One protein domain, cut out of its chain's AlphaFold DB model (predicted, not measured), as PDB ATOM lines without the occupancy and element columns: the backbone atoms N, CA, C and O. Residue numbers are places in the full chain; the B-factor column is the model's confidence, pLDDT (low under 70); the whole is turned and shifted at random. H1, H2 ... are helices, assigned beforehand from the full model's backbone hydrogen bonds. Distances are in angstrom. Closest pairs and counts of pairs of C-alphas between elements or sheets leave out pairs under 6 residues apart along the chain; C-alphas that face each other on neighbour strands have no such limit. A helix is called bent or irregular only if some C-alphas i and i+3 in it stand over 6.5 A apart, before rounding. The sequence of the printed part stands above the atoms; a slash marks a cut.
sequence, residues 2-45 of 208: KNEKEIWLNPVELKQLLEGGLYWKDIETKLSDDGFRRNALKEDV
ATOM      1  N   LYS A   2     124.966  74.934 103.470       55.91
ATOM      2  CA  LYS A   2     126.316  74.493 103.101       55.91
ATOM      3  C   LYS A   2     127.247  74.911 104.236       55.91
ATOM      4  O   LYS A   2     127.230  76.071 104.631       55.91
ATOM      5  N   ASN A   3     127.973  73.949 104.794       67.69
ATOM      6  CA  ASN A   3     128.928  74.185 105.872       67.69
ATOM      7  C   ASN A   3     130.235  74.654 105.235       67.69
ATOM      8  O   ASN A   3     131.144  73.857 105.013       67.69
ATOM      9  N   GLU A   4     130.276  75.922 104.844       73.00
ATOM     10  CA  GLU A   4     131.519  76.552 104.415       73.00
ATOM     11  C   GLU A   4     132.429  76.655 105.643       73.00
ATOM     12  O   GLU A   4     132.025  77.145 106.697       73.00
ATOM     13  N   LYS A   5     133.623  76.075 105.532       73.69
ATOM     14  CA  LYS A   5     134.615  76.036 106.602       73.69
ATOM     15  C   LYS A   5     135.717  77.019 106.253       73.69
ATOM     16  O   LYS A   5     136.439  76.814 105.281       73.69
ATOM     17  N   GLU A   6     135.824  78.077 107.041       78.88
ATOM     18  CA  GLU A   6     136.888  79.068 106.915       78.88
ATOM     19  C   GLU A   6     138.090  78.652 107.765       78.88
ATOM     20  O   GLU A   6     137.944  78.191 108.899       78.88
ATOM     21  N   ILE A   7     139.291  78.824 107.217       80.56
ATOM     22  CA  ILE A   7     140.551  78.608 107.928       80.56
ATOM     23  C   ILE A   7     141.396  79.867 107.856       80.56
ATOM     24  O   ILE A   7     141.497  80.507 106.812       80.56
ATOM     25  N   TRP A   8     142.035  80.189 108.973       82.19
ATOM     26  CA  TRP A   8     143.026  81.249 109.051       82.19
ATOM     27  C   TRP A   8     144.408  80.609 108.971       82.19
ATOM     28  O   TRP A   8     144.766  79.772 109.805       82.19
ATOM     29  N   LEU A   9     145.144  80.950 107.915       84.88
ATOM     30  CA  LEU A   9     146.517  80.509 107.694       84.88
ATOM     31  C   LEU A   9     147.470  81.650 108.025       84.88
ATOM     32  O   LEU A   9     147.225  82.802 107.664       84.88
ATOM     33  N   ASN A  10     148.592  81.306 108.648       87.06
ATOM     34  CA  ASN A  10     149.657  82.273 108.880       87.06
ATOM     35  C   ASN A  10     150.264  82.705 107.534       87.06
ATOM     36  O   ASN A  10     150.284  81.903 106.596       87.06
ATOM     37  N   PRO A  11     150.853  83.910 107.424       86.50
ATOM     38  CA  PRO A  11     151.437  84.392 106.167       86.50
ATOM     39  C   PRO A  11     152.465  83.426 105.554       86.50
ATOM     40  O   PRO A  11     152.540  83.269 104.338       86.50
ATOM     41  N   VAL A  12     153.228  82.729 106.403       88.12
ATOM     42  CA  VAL A  12     154.208  81.711 105.989       88.12
ATOM     43  C   VAL A  12     153.526  80.464 105.422       88.12
ATOM     44  O   VAL A  12     153.957  79.948 104.397       88.12
ATOM     45  N   GLU A  13     152.454  79.994 106.058       87.44
ATOM     46  CA  GLU A  13     151.696  78.823 105.604       87.44
ATOM     47  C   GLU A  13     150.950  79.125 104.299       87.44
ATOM     48  O   GLU A  13     150.937  78.299 103.391       87.44
ATOM     49  N   LEU A  14     150.393  80.334 104.168       86.12
ATOM     50  CA  LEU A  14     149.767  80.802 102.933       86.12
ATOM     51  C   LEU A  14     150.782  80.844 101.786       86.12
ATOM     52  O   LEU A  14     150.501  80.357 100.692       86.12
ATOM     53  N   LYS A  15     151.983  81.376 102.045       87.94
ATOM     54  CA  LYS A  15     153.074  81.380 101.069       87.94
ATOM     55  C   LYS A  15     153.450  79.957 100.652       87.94
ATOM     56  O   LYS A  15     153.532  79.681  99.462       87.94
ATOM     57  N   GLN A  16     153.605  79.043 101.607       91.94
ATOM     58  CA  GLN A  16     153.916  77.645 101.312       91.94
ATOM     59  C   GLN A  16     152.797  76.943 100.534       91.94
ATOM     60  O   GLN A  16     153.097  76.137  99.661       91.94
ATOM     61  N   LEU A  17     151.526  77.257 100.791       89.62
ATOM     62  CA  LEU A  17     150.400  76.714 100.025       89.62
ATOM     63  C   LEU A  17     150.440  77.180  98.560       89.62
ATOM     64  O   LEU A  17     150.226  76.380  97.654       89.62
ATOM     65  N   LEU A  18     150.759  78.457  98.327       87.06
ATOM     66  CA  LEU A  18     150.883  79.035  96.983       87.06
ATOM     67  C   LEU A  18     152.125  78.532  96.234       87.06
ATOM     68  O   LEU A  18     152.077  78.338  95.023       87.06
ATOM     69  N   GLU A  19     153.226  78.303  96.949       92.44
ATOM     70  CA  GLU A  19     154.482  77.772  96.403       92.44
ATOM     71  C   GLU A  19     154.477  76.235  96.267       92.44
ATOM     72  O   GLU A  19     155.428  75.662  95.737       92.44
ATOM     73  N   GLY A  20     153.416  75.553  96.722       87.62
ATOM     74  CA  GLY A  20     153.277  74.091  96.659       87.62
ATOM     75  C   GLY A  20     154.059  73.316  97.729       87.62
ATOM     76  O   GLY A  20     154.215  72.102  97.621       87.62
ATOM     77  N   GLY A  21     154.559  74.000  98.759       87.62
ATOM     78  CA  GLY A  21     155.224  73.406  99.923       87.62
ATOM     79  C   GLY A  21     154.275  72.936 101.032       87.62
ATOM     80  O   GLY A  21     154.717  72.226 101.932       87.62
ATOM     81  N   LEU A  22     152.996  73.316 100.977       87.12
ATOM     82  CA  LEU A  22     151.959  72.902 101.925       87.12
ATOM     83  C   LEU A  22     150.777  72.301 101.161       87.12
ATOM     84  O   LEU A  22     150.304  72.902 100.198       87.12
ATOM     85  N   TYR A  23     150.290  71.131 101.579       87.00
ATOM     86  CA  TYR A  23     149.176  70.452 100.918       87.00
ATOM     87  C   TYR A  23     147.869  70.624 101.693       87.00
ATOM     88  O   TYR A  23     147.851  70.807 102.909       87.00
ATOM     89  N   TRP A  24     146.738  70.469 100.993       83.50
ATOM     90  CA  TRP A  24     145.402  70.509 101.606       83.50
ATOM     91  C   TRP A  24     145.259  69.534 102.787       83.50
ATOM     92  O   TRP A  24     144.675  69.883 103.809       83.50
ATOM     93  N   LYS A  25     145.857  68.340 102.694       83.94
ATOM     94  CA  LYS A  25     145.842  67.329 103.768       83.94
ATOM     95  C   LYS A  25     146.491  67.820 105.067       83.94
ATOM     96  O   LYS A  25     146.082  67.402 106.146       83.94
ATOM     97  N   ASP A  26     147.464  68.725 104.974       84.25
ATOM     98  CA  ASP A  26     148.191  69.246 106.136       84.25
ATOM     99  C   ASP A  26     147.346  70.269 106.914       84.25
ATOM    100  O   ASP A  26     147.403  70.347 108.143       84.25
ATOM    101  N   ILE A  27     146.501  71.020 106.201       82.69
ATOM    102  CA  ILE A  27     145.618  72.057 106.759       82.69
ATOM    103  C   ILE A  27     144.188  71.561 107.012       82.69
ATOM    104  O   ILE A  27     143.409  72.245 107.674       82.69
ATOM    105  N   GLU A  28     143.842  70.347 106.574       80.69
ATOM    106  CA  GLU A  28     142.527  69.737 106.806       80.69
ATOM    107  C   GLU A  28     142.229  69.546 108.297       80.69
ATOM    108  O   GLU A  28     141.103  69.720 108.756       80.69
ATOM    109  N   THR A  29     143.257  69.296 109.103       76.00
ATOM    110  CA  THR A  29     143.104  69.230 110.562       76.00
ATOM    111  C   THR A  29     142.689  70.572 111.177       76.00
ATOM    112  O   THR A  29     142.010  70.590 112.207       76.00
ATOM    113  N   LYS A  30     143.032  71.695 110.529       72.00
ATOM    114  CA  LYS A  30     142.610  73.047 110.919       72.00
ATOM    115  C   LYS A  30     141.189  73.385 110.444       72.00
ATOM    116  O   LYS A  30     140.593  74.300 110.999       72.00
ATOM    117  N   LEU A  31     140.628  72.623 109.493       67.19
ATOM    118  CA  LEU A  31     139.214  72.693 109.081       67.19
ATOM    119  C   LEU A  31     138.252  72.022 110.082       67.19
ATOM    120  O   LEU A  31     137.031  72.046 109.891       67.19
ATOM    121  N   SER A  32     138.762  71.333 111.105       61.75
ATOM    122  CA  SER A  32     137.916  70.727 112.134       61.75
ATOM    123  C   SER A  32     137.560  71.760 113.205       61.75
ATOM    124  O   SER A  32     138.431  72.513 113.645       61.75
ATOM    125  N   ASP A  33     136.302  71.773 113.655       60.66
ATOM    126  CA  ASP A  33     135.758  72.750 114.620       60.66
ATOM    127  C   ASP A  33     136.590  72.852 115.921       60.66
ATOM    128  O   ASP A  33     136.631  73.895 116.578       60.66
ATOM    129  N   ASP A  34     137.339  71.799 116.262       58.94
ATOM    130  CA  ASP A  34     138.227  71.729 117.430       58.94
ATOM    131  C   ASP A  34     139.565  72.484 117.283       58.94
ATOM    132  O   ASP A  34     140.304  72.653 118.267       58.94
ATOM    133  N   GLY A  35     139.928  72.907 116.070       54.31
ATOM    134  CA  GLY A  35     141.124  73.712 115.794       54.31
ATOM    135  C   GLY A  35     140.899  75.204 116.046       54.31
ATOM    136  O   GLY A  35     141.794  75.896 116.537       54.31
ATOM    137  N   PHE A  36     139.674  75.680 115.803       52.34
ATOM    138  CA  PHE A  36     139.310  77.096 115.890       52.34
ATOM    139  C   PHE A  36     139.483  77.652 117.312       52.34
ATOM    140  O   PHE A  36     140.040  78.730 117.522       52.34
ATOM    141  N   ARG A  37     139.101  76.864 118.326       52.41
ATOM    142  CA  ARG A  37     139.197  77.273 119.739       52.41
ATOM    143  C   ARG A  37     140.624  77.344 120.281       52.41
ATOM    144  O   ARG A  37     140.843  78.003 121.294       52.41
ATOM    145  N   ARG A  38     141.591  76.666 119.653       52.50
ATOM    146  CA  ARG A  38     142.981  76.618 120.142       52.50
ATOM    147  C   ARG A  38     143.852  77.753 119.613       52.50
ATOM    148  O   ARG A  38     144.787  78.144 120.311       52.50
ATOM    149  N   ASN A  39     143.536  78.290 118.436       52.59
ATOM    150  CA  ASN A  39     144.344  79.330 117.794       52.59
ATOM    151  C   ASN A  39     143.837  80.742 118.117       52.59
ATOM    152  O   ASN A  39     144.649  81.637 118.315       52.59
ATOM    153  N   ALA A  40     142.524  80.914 118.318       52.62
ATOM    154  CA  ALA A  40     141.935  82.197 118.717       52.62
ATOM    155  C   ALA A  40     142.416  82.714 120.091       52.62
ATOM    156  O   ALA A  40     142.237  83.884 120.400       52.62
ATOM    157  N   LEU A  41     143.023  81.858 120.926       49.81
ATOM    158  CA  LEU A  41     143.588  82.248 122.225       49.81
ATOM    159  C   LEU A  41     145.091  82.591 122.155       49.81
ATOM    160  O   LEU A  41     145.683  82.918 123.179       49.81
ATOM    161  N   LYS A  42     145.743  82.434 120.995       54.38
ATOM    162  CA  LYS A  42     147.206  82.570 120.872       54.38
ATOM    163  C   LYS A  42     147.676  83.726 119.998       54.38
ATOM    164  O   LYS A  42     148.867  84.015 120.030       54.38
ATOM    165  N   GLU A  43     146.790  84.391 119.270       51.25
ATOM    166  CA  GLU A  43     147.153  85.528 118.422       51.25
ATOM    167  C   GLU A  43     146.537  86.825 118.942       51.25
ATOM    168  O   GLU A  43     145.635  87.400 118.346       51.25
ATOM    169  N   ASP A  44     147.111  87.330 120.033       45.34
ATOM    170  CA  ASP A  44     147.245  88.775 120.213       45.34
ATOM    171  C   ASP A  44     148.365  89.249 119.264       45.34
ATOM    172  O   ASP A  44     149.466  89.588 119.695       45.34
ATOM    173  N   VAL A  45     148.137  89.180 117.949       50.03
ATOM    174  CA  VAL A  45     149.051  89.776 116.965       50.03
ATOM    175  C   VAL A  45     148.577  91.205 116.750       50.03
ATOM    176  O   VAL A  45     147.586  91.458 116.065       50.03
TER     177      VAL A  45
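What this domain is: This is residues 2 to 45 of the 208 residues of an uncharacterized protein of Gracilibacter sp. BRH_c7a (UniProt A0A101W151). Three short helices follow one another round an open C, with H2 as its back and H1 and H3 at its two ends, while the unnamed stretch of residues 2 to 10 crosses past H2 on its way to H1. H2 and H3 make an L-shaped corner, and residues 40 to 45 carry the chain on beyond H3 as a tail. The printed part has 44 residues, with three named helices in the order H1, H2, H3 and no named strand; its class is all helix. It is only just loose, close to compact, with a radius of gyration of the C-alphas of 11.3 A, and its outline is only just flat, spanning 30 by 28 by 15 A.

How they stand to each other: Begin with the longest helix, H1, residues 11 to 19, which touches no helix. Go on along the chain to H2, residues 24 to 31, reached by a tight link of 4 residues. H1 and H2 are apart, but only just, with their closest C-alphas 8.1 A from each other. One residue further, across another tight link, comes H3, residues 33 to 39. H2 and H3 are close but not clearly touching, and their closest C-alphas, those of Thr 29 and Gly 35, are 7.2 A apart. The lines of H2 and H3 stand about perpendicular, at 86 degrees. H1 and H3 are apart. Look at the backbone O and N atoms: in H1 every O i to N i+4 pair is within hydrogen-bond range, in H2 2 of 4 are, and in H3 0 of 3, beside 1 of 4 O i to N i+3 pairs.

Where its parts are: Find C-alpha 11 at (151.437, 84.392, 106.167), where H1 begins; from there it runs 12.2 A to C-alpha 19. H2 starts at C-alpha 24, at (145.402, 70.509, 101.606), and measures 9.9 A to C-alpha 31. H2 is irregular, but only just: C-alphas 26 and 29 are 6.7 A apart. H3 runs 11.3 A from C-alpha 33 to C-alpha 39, which you find at (144.344, 79.330, 117.794). It is neither bent nor irregular, but only just: C-alphas 34 and 37 are 6.1 A apart.

The domain as a whole: Look to the two ends of the printed part for its greatest extent: the C-alphas of Lys 2 and Val 45 are the two farthest apart, at 30.7 A. The printed part has no cut, and both links between the helices are tight. In the B-factor column the mean pLDDT of the printed part is 72.9. Residues 2 to 3 and residues 31 to 45 are under 70; H3 has a mean of 55, while H1 has 89.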